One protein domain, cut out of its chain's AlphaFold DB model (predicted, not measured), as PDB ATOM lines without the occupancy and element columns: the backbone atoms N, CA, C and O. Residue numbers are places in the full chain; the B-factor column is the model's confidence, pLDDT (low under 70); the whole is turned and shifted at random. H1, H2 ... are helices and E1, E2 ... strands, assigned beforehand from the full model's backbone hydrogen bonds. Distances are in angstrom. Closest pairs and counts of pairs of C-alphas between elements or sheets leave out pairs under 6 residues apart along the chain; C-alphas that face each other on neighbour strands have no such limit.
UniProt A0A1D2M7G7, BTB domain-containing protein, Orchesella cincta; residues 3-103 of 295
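AT A GLANCE: This is residues 3 to 103 of the 295 residues of the protein "BTB domain-containing protein" of Orchesella cincta (UniProt A0A1D2M7G7). Two antiparallel sheets, both strongly twisted, lie face to face as a loose sandwich with their strands crossed; the short helix H1 sits at the end where E6 begins, and residues 63 to 68 stick out as a loop. One sheet is curled, in the order E1, E2, E6, E5; the other runs E4, E3, E7. The printed part has 101 residues, with E1, E2, H1, E3, E4, E5, E6 and E7 along it, and is mostly strand. It is loose, with a radius of gyration of the C-alphas of 15.8 A and spans of 42 by 33 by 20 A.

IN THESE COORDINATES: E1, residues 3 to 6, begins at C-alpha 3 (31.638, 69.667, 76.498). E2 is residues 9 to 16, 22.2 A; H1, residues 19 to 27; E3, residues 32 to 42, 33.1 A; E4, residues 45 to 55, 27.3 A. E5 is residues 58 to 60; E6, residues 71 to 81, 30.6 A; E7, residues 93 to 102, 29.3 A, ending at C-alpha 102 (10.590, 88.846, 86.825).

HOW THE PARTS SIT: The sheets' strands stand at 50 degrees; the closest C-alphas of E4 and E6, Met 55 and Phe 74, are 6.1 A apart. Within hydrogen-bond range are N 3 and O 11 in the hairpin E1 and E2, 2.8 A; N 12 and O 78 between E2 and E6, 2.8 A; N 58 and O 73 in the hairpin E5 and E6, 2.9 A; N 36 and O 53 in the hairpin E3 and E4, 2.8 A; N 35 and O 99 between E3 and E7, 2.7 A. E6 is staggered, pairing with E5 over residues 71 to 73 and with E2 over 74 to 81. H1 only grazes the curled sheet; its closest C-alpha pair with E6 is Glu 22 and Leu 72, 6.2 A. In H1 every O i to N i+4 pair is within hydrogen-bond range.

THE WHOLE: The C-alphas farthest apart, Gln 29 and Asp 89, are 44.7 A apart. The printed part has no cut; the link E6 to E7 is long. Mean pLDDT of the printed part is 74.8, with residues 59 to 71 among those under 70.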
ATOM      1  N   ALA A   3      30.219  69.979  76.613       60.06
ATOM      2  CA  ALA A   3      31.638  69.667  76.498       60.06
ATOM      3  C   ALA A   3      32.070  68.753  77.653       60.06
ATOM      4  O   ALA A   3      31.760  69.016  78.813       60.06
ATOM      5  N   PHE A   4      32.795  67.678  77.356       53.34
ATOM      6  CA  PHE A   4      33.208  66.701  78.365       53.34
ATOM      7  C   PHE A   4      34.500  67.118  79.054       53.34
ATOM      8  O   PHE A   4      35.456  67.529  78.401       53.34
ATOM      9  N   VAL A   5      34.515  66.990  80.382       56.84
ATOM     10  CA  VAL A   5      35.715  67.208  81.199       56.84
ATOM     11  C   VAL A   5      36.312  65.861  81.620       56.84
ATOM     12  O   VAL A   5      37.528  65.741  81.722       56.84
ATOM     13  N   SER A   6      35.467  64.843  81.834       70.12
ATOM     14  CA  SER A   6      35.843  63.441  82.091       70.12
ATOM     15  C   SER A   6      34.651  62.496  81.852       70.12
ATOM     16  O   SER A   6      33.537  62.966  81.617       70.12
ATOM     17  N   ASP A   7      34.857  61.181  81.989       73.19
ATOM     18  CA  ASP A   7      33.828  60.139  81.797       73.19
ATOM     19  C   ASP A   7      32.607  60.271  82.726       73.19
ATOM     20  O   ASP A   7      31.531  59.757  82.419       73.19
ATOM     21  N   THR A   8      32.756  60.965  83.858       75.81
ATOM     22  CA  THR A   8      31.706  61.156  84.874       75.81
ATOM     23  C   THR A   8      31.333  62.622  85.093       75.81
ATOM     24  O   THR A   8      30.451  62.919  85.897       75.81
ATOM     25  N   CYS A   9      31.969  63.557  84.380       77.62
ATOM     26  CA  CYS A   9      31.734  64.991  84.541       77.62
ATOM     27  C   CYS A   9      31.661  65.689  83.182       77.62
ATOM     28  O   CYS A   9      32.625  65.687  82.405       77.62
ATOM     29  N   ALA A  10      30.533  66.345  82.921       80.94
ATOM     30  CA  ALA A  10      30.329  67.165  81.737       80.94
ATOM     31  C   ALA A  10      30.160  68.637  82.125       80.94
ATOM     32  O   ALA A  10      29.647  68.969  83.191       80.94
ATOM     33  N   THR A  11      30.591  69.532  81.244       82.94
ATOM     34  CA  THR A  11      30.234  70.947  81.284       82.94
ATOM     35  C   THR A  11      29.129  71.196  80.270       82.94
ATOM     36  O   THR A  11      29.283  70.914  79.083       82.94
ATOM     37  N   VAL A  12      28.006  71.723  80.732       82.44
ATOM     38  CA  VAL A  12      26.876  72.137  79.906       82.44
ATOM     39  C   VAL A  12      26.905  73.656  79.809       82.44
ATOM     40  O   VAL A  12      26.713  74.351  80.804       82.44
ATOM     41  N   ASP A  13      27.140  74.166  78.606       85.06
ATOM     42  CA  ASP A  13      26.924  75.568  78.270       85.06
ATOM     43  C   ASP A  13      25.432  75.764  77.973       85.06
ATOM     44  O   ASP A  13      24.915  75.273  76.955       85.06
ATOM     45  N   LEU A  14      24.747  76.466  78.870       83.38
ATOM     46  CA  LEU A  14      23.365  76.884  78.694       83.38
ATOM     47  C   LEU A  14      23.342  78.252  78.021       83.38
ATOM     48  O   LEU A  14      24.003  79.184  78.468       83.38
ATOM     49  N   LEU A  15      22.553  78.355  76.956       83.81
ATOM     50  CA  LEU A  15      22.269  79.610  76.280       83.81
ATOM     51  C   LEU A  15      20.764  79.699  76.057       83.81
ATOM     52  O   LEU A  15      20.202  78.870  75.342       83.81
ATOM     53  N   VAL A  16      20.136  80.712  76.644       80.50
ATOM     54  CA  VAL A  16      18.738  81.067  76.383       80.50
ATOM     55  C   VAL A  16      18.725  82.446  75.737       80.50
ATOM     56  O   VAL A  16      19.216  83.413  76.314       80.50
ATOM     57  N   GLY A  17      18.205  82.531  74.520       81.88
ATOM     58  CA  GLY A  17      18.153  83.758  73.731       81.88
ATOM     59  C   GLY A  17      17.508  83.504  72.371       81.88
ATOM     60  O   GLY A  17      17.005  82.408  72.119       81.88
ATOM     61  N   GLY A  18      17.544  84.509  71.500       78.94
ATOM     62  CA  GLY A  18      16.916  84.483  70.179       78.94
ATOM     63  C   GLY A  18      15.890  85.600  70.021       78.94
ATOM     64  O   GLY A  18      15.507  86.235  71.000       78.94
ATOM     65  N   GLU A  19      15.434  85.810  68.788       73.38
ATOM     66  CA  GLU A  19      14.580  86.943  68.394       73.38
ATOM     67  C   GLU A  19      13.342  87.098  69.292       73.38
ATOM     68  O   GLU A  19      13.075  88.185  69.793       73.38
ATOM     69  N   PHE A  20      12.668  85.990  69.618       70.19
ATOM     70  CA  PHE A  20      11.533  85.985  70.549       70.19
ATOM     71  C   PHE A  20      11.891  86.518  71.947       70.19
ATOM     72  O   PHE A  20      11.162  87.326  72.520       70.19
ATOM     73  N   PHE A  21      13.015  86.069  72.519       71.06
ATOM     74  CA  PHE A  21      13.458  86.532  73.837       71.06
ATOM     75  C   PHE A  21      13.914  87.986  73.790       71.06
ATOM     76  O   PHE A  21      13.727  88.706  74.762       71.06
ATOM     77  N   GLU A  22      14.493  88.430  72.680       74.00
ATOM     78  CA  GLU A  22      14.917  89.815  72.500       74.00
ATOM     79  C   GLU A  22      13.725  90.765  72.417       74.00
ATOM     80  O   GLU A  22      13.720  91.781  73.107       74.00
ATOM     81  N   GLU A  23      12.695  90.410  71.649       71.62
ATOM     82  CA  GLU A  23      11.448  91.174  71.583       71.62
ATOM     83  C   GLU A  23      10.766  91.220  72.957       71.62
ATOM     84  O   GLU A  23      10.415  92.296  73.445       71.62
ATOM     85  N   PHE A  24      10.675  90.072  73.639       69.06
ATOM     86  CA  PHE A  24      10.115  89.997  74.986       69.06
ATOM     87  C   PHE A  24      10.897  90.854  75.992       69.06
ATOM     88  O   PHE A  24      10.301  91.611  76.755       69.06
ATOM     89  N   LEU A  25      12.229  90.751  76.017       72.38
ATOM     90  CA  LEU A  25      13.075  91.514  76.943       72.38
ATOM     91  C   LEU A  25      13.085  93.005  76.598       72.38
ATOM     92  O   LEU A  25      13.186  93.822  77.506       72.38
ATOM     93  N   GLY A  26      12.947  93.361  75.319       72.38
ATOM     94  CA  GLY A  26      12.762  94.743  74.878       72.38
ATOM     95  C   GLY A  26      11.424  95.333  75.328       72.38
ATOM     96  O   GLY A  26      11.363  96.511  75.672       72.38
ATOM     97  N   ALA A  27      10.368  94.516  75.376       69.81
ATOM     98  CA  ALA A  27       9.063  94.905  75.908       69.81
ATOM     99  C   ALA A  27       9.013  94.898  77.450       69.81
ATOM    100  O   ALA A  27       8.191  95.591  78.052       69.81
ATOM    101  N   CYS A  28       9.879  94.122  78.106       61.81
ATOM    102  CA  CYS A  28       9.903  94.001  79.556       61.81
ATOM    103  C   CYS A  28      10.627  95.197  80.196       61.81
ATOM    104  O   CYS A  28      11.839  95.352  80.079       61.81
ATOM    105  N   GLN A  29       9.885  96.033  80.924       67.44
ATOM    106  CA  GLN A  29      10.449  97.187  81.642       67.44
ATOM    107  C   GLN A  29      11.131  96.809  82.970       67.44
ATOM    108  O   GLN A  29      11.732  97.655  83.630       67.44
ATOM    109  N   GLU A  30      11.036  95.544  83.377       66.94
ATOM    110  CA  GLU A  30      11.500  95.052  84.672       66.94
ATOM    111  C   GLU A  30      12.713  94.129  84.507       66.94
ATOM    112  O   GLU A  30      12.840  93.442  83.494       66.94
ATOM    113  N   PRO A  31      13.630  94.069  85.490       74.94
ATOM    114  CA  PRO A  31      14.764  93.165  85.399       74.94
ATOM    115  C   PRO A  31      14.291  91.710  85.480       74.94
ATOM    116  O   PRO A  31      13.616  91.301  86.423       74.94
ATOM    117  N   VAL A  32      14.682  90.907  84.495       74.81
ATOM    118  CA  VAL A  32      14.284  89.501  84.365       74.81
ATOM    119  C   VAL A  32      15.461  88.591  84.686       74.81
ATOM    120  O   VAL A  32      16.565  88.823  84.209       74.81
ATOM    121  N   LYS A  33      15.227  87.519  85.439       84.62
ATOM    122  CA  LYS A  33      16.086  86.332  85.506       84.62
ATOM    123  C   LYS A  33      15.420  85.167  84.787       84.62
ATOM    124  O   LYS A  33      14.200  85.110  84.670       84.62
ATOM    125  N   VAL A  34      16.218  84.194  84.370       83.00
ATOM    126  CA  VAL A  34      15.714  82.931  83.824       83.00
ATOM    127  C   VAL A  34      16.196  81.795  84.703       83.00
ATOM    128  O   VAL A  34      17.379  81.704  85.012       83.00
ATOM    129  N   LYS A  35      15.289  80.917  85.106       84.62
ATOM    130  CA  LYS A  35      15.588  79.682  85.815       84.62
ATOM    131  C   LYS A  35      15.418  78.511  84.854       84.62
ATOM    132  O   LYS A  35      14.338  78.301  84.319       84.62
ATOM    133  N   VAL A  36      16.492  77.765  84.621       84.31
ATOM    134  CA  VAL A  36      16.505  76.630  83.688       84.31
ATOM    135  C   VAL A  36      16.658  75.325  84.450       84.31
ATOM    136  O   VAL A  36      17.561  75.186  85.274       84.31
ATOM    137  N   GLY A  37      15.784  74.372  84.162       85.38
ATOM    138  CA  GLY A  37      15.935  72.961  84.490       85.38
ATOM    139  C   GLY A  37      16.257  72.164  83.229       85.38
ATOM    140  O   GLY A  37      15.778  72.489  82.144       85.38
ATOM    141  N   LEU A  38      17.080  71.131  83.365       85.31
ATOM    142  CA  LEU A  38      17.426  70.224  82.270       85.31
ATOM    143  C   LEU A  38      17.431  68.800  82.801       85.31
ATOM    144  O   LEU A  38      18.179  68.495  83.724       85.31
ATOM    145  N   GLU A  39      16.657  67.921  82.192       86.19
ATOM    146  CA  GLU A  39      16.684  66.491  82.472       86.19
ATOM    147  C   GLU A  39      16.998  65.748  81.182       86.19
ATOM    148  O   GLU A  39      16.377  66.012  80.157       86.19
ATOM    149  N   ILE A  40      17.992  64.857  81.212       83.12
ATOM    150  CA  ILE A  40      18.351  64.021  80.063       83.12
ATOM    151  C   ILE A  40      18.195  62.556  80.445       83.12
ATOM    152  O   ILE A  40      18.730  62.100  81.458       83.12
ATOM    153  N   GLU A  41      17.509  61.812  79.588       83.56
ATOM    154  CA  GLU A  41      17.207  60.400  79.748       83.56
ATOM    155  C   GLU A  41      17.829  59.571  78.618       83.56
ATOM    156  O   GLU A  41      17.927  59.996  77.461       83.56
ATOM    157  N   LEU A  42      18.242  58.355  78.970       80.69
ATOM    158  CA  LEU A  42      18.683  57.321  78.042       80.69
ATOM    159  C   LEU A  42      17.996  56.009  78.429       80.69
ATOM    160  O   LEU A  42      18.171  55.553  79.558       80.69
ATOM    161  N   GLU A  43      17.243  55.404  77.505       79.56
ATOM    162  CA  GLU A  43      16.507  54.143  77.738       79.56
ATOM    163  C   GLU A  43      15.636  54.193  79.011       79.56
ATOM    164  O   GLU A  43      15.728  53.323  79.880       79.56
ATOM    165  N   ASP A  44      14.852  55.267  79.156       74.25
ATOM    166  CA  ASP A  44      13.959  55.527  80.297       74.25
ATOM    167  C   ASP A  44      14.673  55.617  81.662       74.25
ATOM    168  O   ASP A  44      14.075  55.451  82.727       74.25
ATOM    169  N   LYS A  45      15.988  55.880  81.653       77.81
ATOM    170  CA  LYS A  45      16.790  56.133  82.854       77.81
ATOM    171  C   LYS A  45      17.390  57.532  82.797       77.81
ATOM    172  O   LYS A  45      18.132  57.861  81.873       77.81
ATOM    173  N   SER A  46      17.135  58.320  83.841       79.00
ATOM    174  CA  SER A  46      17.745  59.639  84.046       79.00
ATOM    175  C   SER A  46      19.274  59.529  84.087       79.00
ATOM    176  O   SER A  46      19.850  58.880  84.972       79.00
ATOM    177  N   LEU A  47      19.920  60.147  83.099       79.81
ATOM    178  CA  LEU A  47      21.367  60.172  82.902       79.81
ATOM    179  C   LEU A  47      22.007  61.242  83.792       79.81
ATOM    180  O   LEU A  47      22.989  60.969  84.488       79.81
ATOM    181  N   PHE A  48      21.408  62.434  83.790       81.38
ATOM    182  CA  PHE A  48      21.657  63.513  84.739       81.38
ATOM    183  C   PHE A  48      20.468  64.483  84.760       81.38
ATOM    184  O   PHE A  48      19.720  64.594  83.785       81.38
ATOM    185  N   SER A  49      20.325  65.204  85.871       80.38
ATOM    186  CA  SER A  49      19.339  66.270  86.026       80.38
ATOM    187  C   SER A  49      19.995  67.530  86.589       80.38
ATOM    188  O   SER A  49      20.826  67.490  87.497       80.38
ATOM    189  N   ILE A  50      19.608  68.669  86.035       81.12
ATOM    190  CA  ILE A  50      19.852  70.004  86.561       81.12
ATOM    191  C   ILE A  50      18.522  70.444  87.153       81.12
ATOM    192  O   ILE A  50      17.629  70.873  86.425       81.12
ATOM    193  N   ASN A  51      18.383  70.298  88.472       75.56
ATOM    194  CA  ASN A  51      17.106  70.517  89.158       75.56
ATOM    195  C   ASN A  51      16.588  71.949  88.963       75.56
ATOM    196  O   ASN A  51      15.395  72.148  88.769       75.56
ATOM    197  N   SER A  52      17.486  72.939  88.986       81.44
ATOM    198  CA  SER A  52      17.223  74.298  88.505       81.44
ATOM    199  C   SER A  52      18.460  75.180  88.630       81.44
ATOM    200  O   SER A  52      19.156  75.114  89.647       81.44
ATOM    201  N   LYS A  53      18.679  76.078  87.670       85.62
ATOM    202  CA  LYS A  53      19.703  77.120  87.732       85.62
ATOM    203  C   LYS A  53      19.127  78.478  87.353       85.62
ATOM    204  O   LYS A  53      18.654  78.645  86.236       85.62
ATOM    205  N   GLU A  54      19.221  79.449  88.258       86.56
ATOM    206  CA  GLU A  54      18.954  80.855  87.941       86.56
ATOM    207  C   GLU A  54      20.128  81.495  87.195       86.56
ATOM    208  O   GLU A  54      21.282  81.373  87.609       86.56
ATOM    209  N   MET A  55      19.803  82.235  86.142       84.81
ATOM    210  CA  MET A  55      20.710  82.994  85.293       84.81
ATOM    211  C   MET A  55      20.230  84.441  85.215       84.81
ATOM    212  O   MET A  55      19.032  84.722  85.131       84.81
ATOM    213  N   SER A  56      21.184  85.367  85.250       82.19
ATOM    214  CA  SER A  56      20.934  86.793  85.034       82.19
ATOM    215  C   SER A  56      21.254  87.153  83.581       82.19
ATOM    216  O   SER A  56      22.088  86.482  82.968       82.19
ATOM    217  N   PRO A  57      20.598  88.177  83.014       77.12
ATOM    218  CA  PRO A  57      20.819  88.558  81.633       77.12
ATOM    219  C   PRO A  57      22.253  89.058  81.492       77.12
ATOM    220  O   PRO A  57      22.734  89.852  82.303       77.12
ATOM    221  N   CYS A  58      22.940  88.580  80.462       76.50
ATOM    222  CA  CYS A  58      24.286  89.005  80.124       76.50
ATOM    223  C   CYS A  58      24.268  89.589  78.711       76.50
ATOM    224  O   CYS A  58      23.627  89.065  77.798       76.50
ATOM    225  N   VAL A  59      24.978  90.698  78.505       66.12
ATOM    226  CA  VAL A  59      25.172  91.225  77.153       66.12
ATOM    227  C   VAL A  59      26.197  90.332  76.466       66.12
ATOM    228  O   VAL A  59      27.403  90.504  76.646       66.12
ATOM    229  N   SER A  60      25.719  89.361  75.690       56.91
ATOM    230  CA  SER A  60      26.599  88.513  74.898       56.91
ATOM    231  C   SER A  60      26.995  89.265  73.626       56.91
ATOM    232  O   SER A  60      26.162  89.623  72.797       56.91
ATOM    233  N   ILE A  61      28.286  89.560  73.459       51.00
ATOM    234  CA  ILE A  61      28.799  90.095  72.193       51.00
ATOM    235  C   ILE A  61      29.176  88.897  71.328       51.00
ATOM    236  O   ILE A  61      30.339  88.493  71.274       51.00
ATOM    237  N   ARG A  62      28.197  88.295  70.646       52.12
ATOM    238  CA  ARG A  62      28.525  87.366  69.563       52.12
ATOM    239  C   ARG A  62      28.978  88.175  68.356       52.12
ATOM    240  O   ARG A  62      28.184  88.832  67.696       52.12
ATOM    241  N   LYS A  63      30.283  88.136  68.072       46.41
ATOM    242  CA  LYS A  63      30.859  88.669  66.832       46.41
ATOM    243  C   LYS A  63      30.491  87.747  65.668       46.41
ATOM    244  O   LYS A  63      31.309  86.943  65.233       46.41
ATOM    245  N   THR A  64      29.269  87.846  65.163       51.31
ATOM    246  CA  THR A  64      28.983  87.399  63.797       51.31
ATOM    247  C   THR A  64      29.573  88.430  62.831       51.31
ATOM    248  O   THR A  64      29.271  89.618  62.966       51.31
ATOM    249  N   PRO A  65      30.448  88.042  61.884       46.56
ATOM    250  CA  PRO A  65      30.995  88.980  60.910       46.56
ATOM    251  C   PRO A  65      29.853  89.538  60.049       46.56
ATOM    252  O   PRO A  65      29.254  88.797  59.277       46.56
ATOM    253  N   GLY A  66      29.545  90.831  60.188       63.72
ATOM    254  CA  GLY A  66      28.638  91.550  59.281       63.72
ATOM    255  C   GLY A  66      27.335  92.092  59.876       63.72
ATOM    256  O   GLY A  66      26.687  92.895  59.215       63.72
ATOM    257  N   THR A  67      26.975  91.760  61.118       50.28
ATOM    258  CA  THR A  67      25.777  92.312  61.780       50.28
ATOM    259  C   THR A  67      26.076  92.638  63.238       50.28
ATOM    260  O   THR A  67      26.309  91.749  64.048       50.28
ATOM    261  N   ASN A  68      26.064  93.932  63.568       54.94
ATOM    262  CA  ASN A  68      26.099  94.424  64.945       54.94
ATOM    263  C   ASN A  68      24.678  94.776  65.414       54.94
ATOM    264  O   ASN A  68      24.293  95.946  65.382       54.94
ATOM    265  N   PRO A  69      23.929  93.795  65.925       56.81
ATOM    266  CA  PRO A  69      23.103  94.041  67.092       56.81
ATOM    267  C   PRO A  69      23.688  93.289  68.291       56.81
ATOM    268  O   PRO A  69      24.069  92.124  68.206       56.81
ATOM    269  N   LYS A  70      23.802  93.987  69.425       62.19
ATOM    270  CA  LYS A  70      24.060  93.344  70.716       62.19
ATOM    271  C   LYS A  70      22.849  92.463  71.016       62.19
ATOM    272  O   LYS A  70      21.782  93.004  71.280       62.19
ATOM    273  N   THR A  71      23.011  91.150  70.960       67.19
ATOM    274  CA  THR A  71      21.943  90.206  71.290       67.19
ATOM    275  C   THR A  71      21.961  89.921  72.791       67.19
ATOM    276  O   THR A  71      22.997  89.592  73.384       67.19
ATOM    277  N   LEU A  72      20.815  90.146  73.435       75.12
ATOM    278  CA  LEU A  72      20.652  89.973  74.873       75.12
ATOM    279  C   LEU A  72      20.314  88.505  75.138       75.12
ATOM    280  O   LEU A  72      19.347  87.978  74.597       75.12
ATOM    281  N   ALA A  73      21.143  87.828  75.930       82.25
ATOM    282  CA  ALA A  73      21.002  86.400  76.181       82.25
ATOM    283  C   ALA A  73      21.306  86.065  77.643       82.25
ATOM    284  O   ALA A  73      21.949  86.823  78.370       82.25
ATOM    285  N   PHE A  74      20.854  84.897  78.077       83.75
ATOM    286  CA  PHE A  74      21.230  84.303  79.351       83.75
ATOM    287  C   PHE A  74      22.232  83.195  79.053       83.75
ATOM    288  O   PHE A  74      21.908  82.245  78.339       83.75
ATOM    289  N   GLU A  75      23.448  83.339  79.569       86.00
ATOM    290  CA  GLU A  75      24.524  82.373  79.372       86.00
ATOM    291  C   GLU A  75      25.091  81.952  80.723       86.00
ATOM    292  O   GLU A  75      25.392  82.796  81.569       86.00
ATOM    293  N   ASP A  76      25.241  80.645  80.919       87.00
ATOM    294  CA  ASP A  76      25.914  80.085  82.086       87.00
ATOM    295  C   ASP A  76      26.581  78.747  81.736       87.00
ATOM    296  O   ASP A  76      26.206  78.067  80.776       87.00
ATOM    297  N   LYS A  77      27.583  78.363  82.528       87.06
ATOM    298  CA  LYS A  77      28.330  77.112  82.377       87.06
ATOM    299  C   LYS A  77      28.168  76.261  83.620       87.06
ATOM    300  O   LYS A  77      28.613  76.625  84.708       87.06
ATOM    301  N   LEU A  78      27.573  75.088  83.451       85.00
ATOM    302  CA  LEU A  78      27.272  74.181  84.550       85.00
ATOM    303  C   LEU A  78      28.118  72.926  84.470       85.00
ATOM    304  O   LEU A  78      28.129  72.243  83.453       85.00
ATOM    305  N   LYS A  79      28.787  72.592  85.571       84.62
ATOM    306  CA  LYS A  79      29.380  71.268  85.745       84.62
ATOM    307  C   LYS A  79      28.298  70.326  86.253       84.62
ATOM    308  O   LYS A  79      27.669  70.617  87.268       84.62
ATOM    309  N   VAL A  80      28.090  69.224  85.546       84.94
ATOM    310  CA  VAL A  80      27.116  68.193  85.900       84.94
ATOM    311  C   VAL A  80      27.821  66.857  86.069       84.94
ATOM    312  O   VAL A  80      28.701  66.493  85.283       84.94
ATOM    313  N   GLU A  81      27.432  66.136  87.112       84.25
ATOM    314  CA  GLU A  81      27.829  64.746  87.298       84.25
ATOM    315  C   GLU A  81      26.938  63.859  86.439       84.25
ATOM    316  O   GLU A  81      25.710  63.976  86.455       84.25
ATOM    317  N   VAL A  82      27.566  62.972  85.676       83.31
ATOM    318  CA  VAL A  82      26.866  62.053  84.790       83.31
ATOM    319  C   VAL A  82      26.954  60.656  85.382       83.31
ATOM    320  O   VAL A  82      28.043  60.152  85.651       83.31
ATOM    321  N   LYS A  83      25.801  60.003  85.573       82.81
ATOM    322  CA  LYS A  83      25.746  58.659  86.174       82.81
ATOM    323  C   LYS A  83      26.394  57.587  85.293       82.81
ATOM    324  O   LYS A  83      26.745  56.517  85.785       82.81
ATOM    325  N   LYS A  84      26.493  57.844  83.987       80.25
ATOM    326  CA  LYS A  84      27.102  56.963  82.987       80.25
ATOM    327  C   LYS A  84      27.810  57.800  81.920       80.25
ATOM    328  O   LYS A  84      27.317  58.885  81.618       80.25
ATOM    329  N   PRO A  85      28.881  57.290  81.292       78.56
ATOM    330  CA  PRO A  85      29.519  57.974  80.175       78.56
ATOM    331  C   PRO A  85      28.514  58.272  79.057       78.56
ATOM    332  O   PRO A  85      27.748  57.392  78.648       78.56
ATOM    333  N   ILE A  86      28.507  59.512  78.568       74.06
ATOM    334  CA  ILE A  86      27.682  59.909  77.423       74.06
ATOM    335  C   ILE A  86      28.377  59.429  76.151       74.06
ATOM    336  O   ILE A  86      29.568  59.650  75.944       74.06
ATOM    337  N   ARG A  87      27.617  58.767  75.293       78.81
ATOM    338  CA  ARG A  87      28.053  58.191  74.031       78.81
ATOM    339  C   ARG A  87      27.624  59.100  72.887       78.81
ATOM    340  O   ARG A  87      26.449  59.419  72.761       78.81
ATOM    341  N   THR A  88      28.568  59.523  72.052       76.00
ATOM    342  CA  THR A  88      28.300  60.442  70.931       76.00
ATOM    343  C   THR A  88      27.538  59.790  69.775       76.00
ATOM    344  O   THR A  88      27.012  60.497  68.922       76.00
ATOM    345  N   ASP A  89      27.463  58.458  69.752       79.94
ATOM    346  CA  ASP A  89      26.749  57.658  68.756       79.94
ATOM    347  C   ASP A  89      25.288  57.358  69.133       79.94
ATOM    348  O   ASP A  89      24.588  56.683  68.379       79.94
ATOM    349  N   LEU A  90      24.813  57.855  70.280       78.50
ATOM    350  CA  LEU A  90      23.445  57.650  70.753       78.50
ATOM    351  C   LEU A  90      22.622  58.938  70.703       78.50
ATOM    352  O   LEU A  90      23.114  60.038  70.954       78.50
ATOM    353  N   ALA A  91      21.332  58.781  70.410       76.19
ATOM    354  CA  ALA A  91      20.355  59.850  70.536       76.19
ATOM    355  C   ALA A  91      19.836  59.915  71.978       76.19
ATOM    356  O   ALA A  91      19.467  58.896  72.562       76.19
ATOM    357  N   TYR A  92      19.766  61.125  72.524       78.62
ATOM    358  CA  TYR A  92      19.237  61.387  73.859       78.62
ATOM    359  C   TYR A  92      17.892  62.091  73.762       78.62
ATOM    360  O   TYR A  92      17.675  62.914  72.870       78.62
ATOM    361  N   ARG A  93      17.000  61.792  74.705       80.69
ATOM    362  CA  ARG A  93      15.804  62.600  74.942       80.69
ATOM    363  C   ARG A  93      16.022  63.414  76.199       80.69
ATOM    364  O   ARG A  93      16.667  62.957  77.137       80.69
ATOM    365  N   GLY A  94      15.508  64.631  76.203       81.69
ATOM    366  CA  GLY A  94      15.586  65.469  77.379       81.69
ATOM    367  C   GLY A  94      14.464  66.480  77.423       81.69
ATOM    368  O   GLY A  94      13.917  66.870  76.392       81.69
ATOM    369  N   THR A  95      14.161  66.896  78.641       79.12
ATOM    370  CA  THR A  95      13.188  67.933  78.944       79.12
ATOM    371  C   THR A  95      13.948  69.163  79.407       79.12
ATOM    372  O   THR A  95      14.779  69.092  80.314       79.12
ATOM    373  N   VAL A  96      13.670  70.300  78.771       78.94
ATOM    374  CA  VAL A  96      14.174  71.604  79.203       78.94
ATOM    375  C   VAL A  96      13.007  72.379  79.786       78.94
ATOM    376  O   VAL A  96      12.025  72.639  79.093       78.94
ATOM    377  N   THR A  97      13.133  72.773  81.046       76.12
ATOM    378  CA  THR A  97      12.165  73.641  81.716       76.12
ATOM    379  C   THR A  97      12.757  75.035  81.798       76.12
ATOM    380  O   THR A  97      13.849  75.208  82.332       76.12
ATOM    381  N   ILE A  98      12.053  76.036  81.277       76.50
ATOM    382  CA  ILE A  98      12.478  77.436  81.336       76.50
ATOM    383  C   ILE A  98      11.411  78.217  82.097       76.50
ATOM    384  O   ILE A  98      10.284  78.365  81.634       76.50
ATOM    385  N   GLU A  99      11.774  78.715  83.271       74.38
ATOM    386  CA  GLU A  99      10.952  79.587  84.105       74.38
ATOM    387  C   GLU A  99      11.505  81.011  84.029       74.38
ATOM    388  O   GLU A  99      12.678  81.251  84.318       74.38
ATOM    389  N   MET A 100      10.673  81.982  83.666       71.44
ATOM    390  CA  MET A 100      11.057  83.390  83.724       71.44
ATOM    391  C   MET A 100      10.698  83.972  85.087       71.44
ATOM    392  O   MET A 100       9.552  83.909  85.525       71.44
ATOM    393  N   LEU A 101      11.693  84.550  85.751       67.50
ATOM    394  CA  LEU A 101      11.570  85.172  87.060       67.50
ATOM    395  C   LEU A 101      11.700  86.681  86.888       67.50
ATOM    396  O   LEU A 101      12.802  87.212  86.762       67.50
ATOM    397  N   VAL A 102      10.575  87.385  86.871       64.19
ATOM    398  CA  VAL A 102      10.590  88.846  86.825       64.19
ATOM    399  C   VAL A 102      10.925  89.374  88.219       64.19
ATOM    400  O   VAL A 102      10.184  89.153  89.177       64.19
ATOM    401  N   ILE A 103      12.075  90.031  88.358       53.81
ATOM    402  CA  ILE A 103      12.520  90.614  89.622       53.81
ATOM    403  C   ILE A 103      11.906  91.994  89.743       53.81
ATOM    404  O   ILE A 103      12.467  93.003  89.323       53.81
TER     405      ILE A 103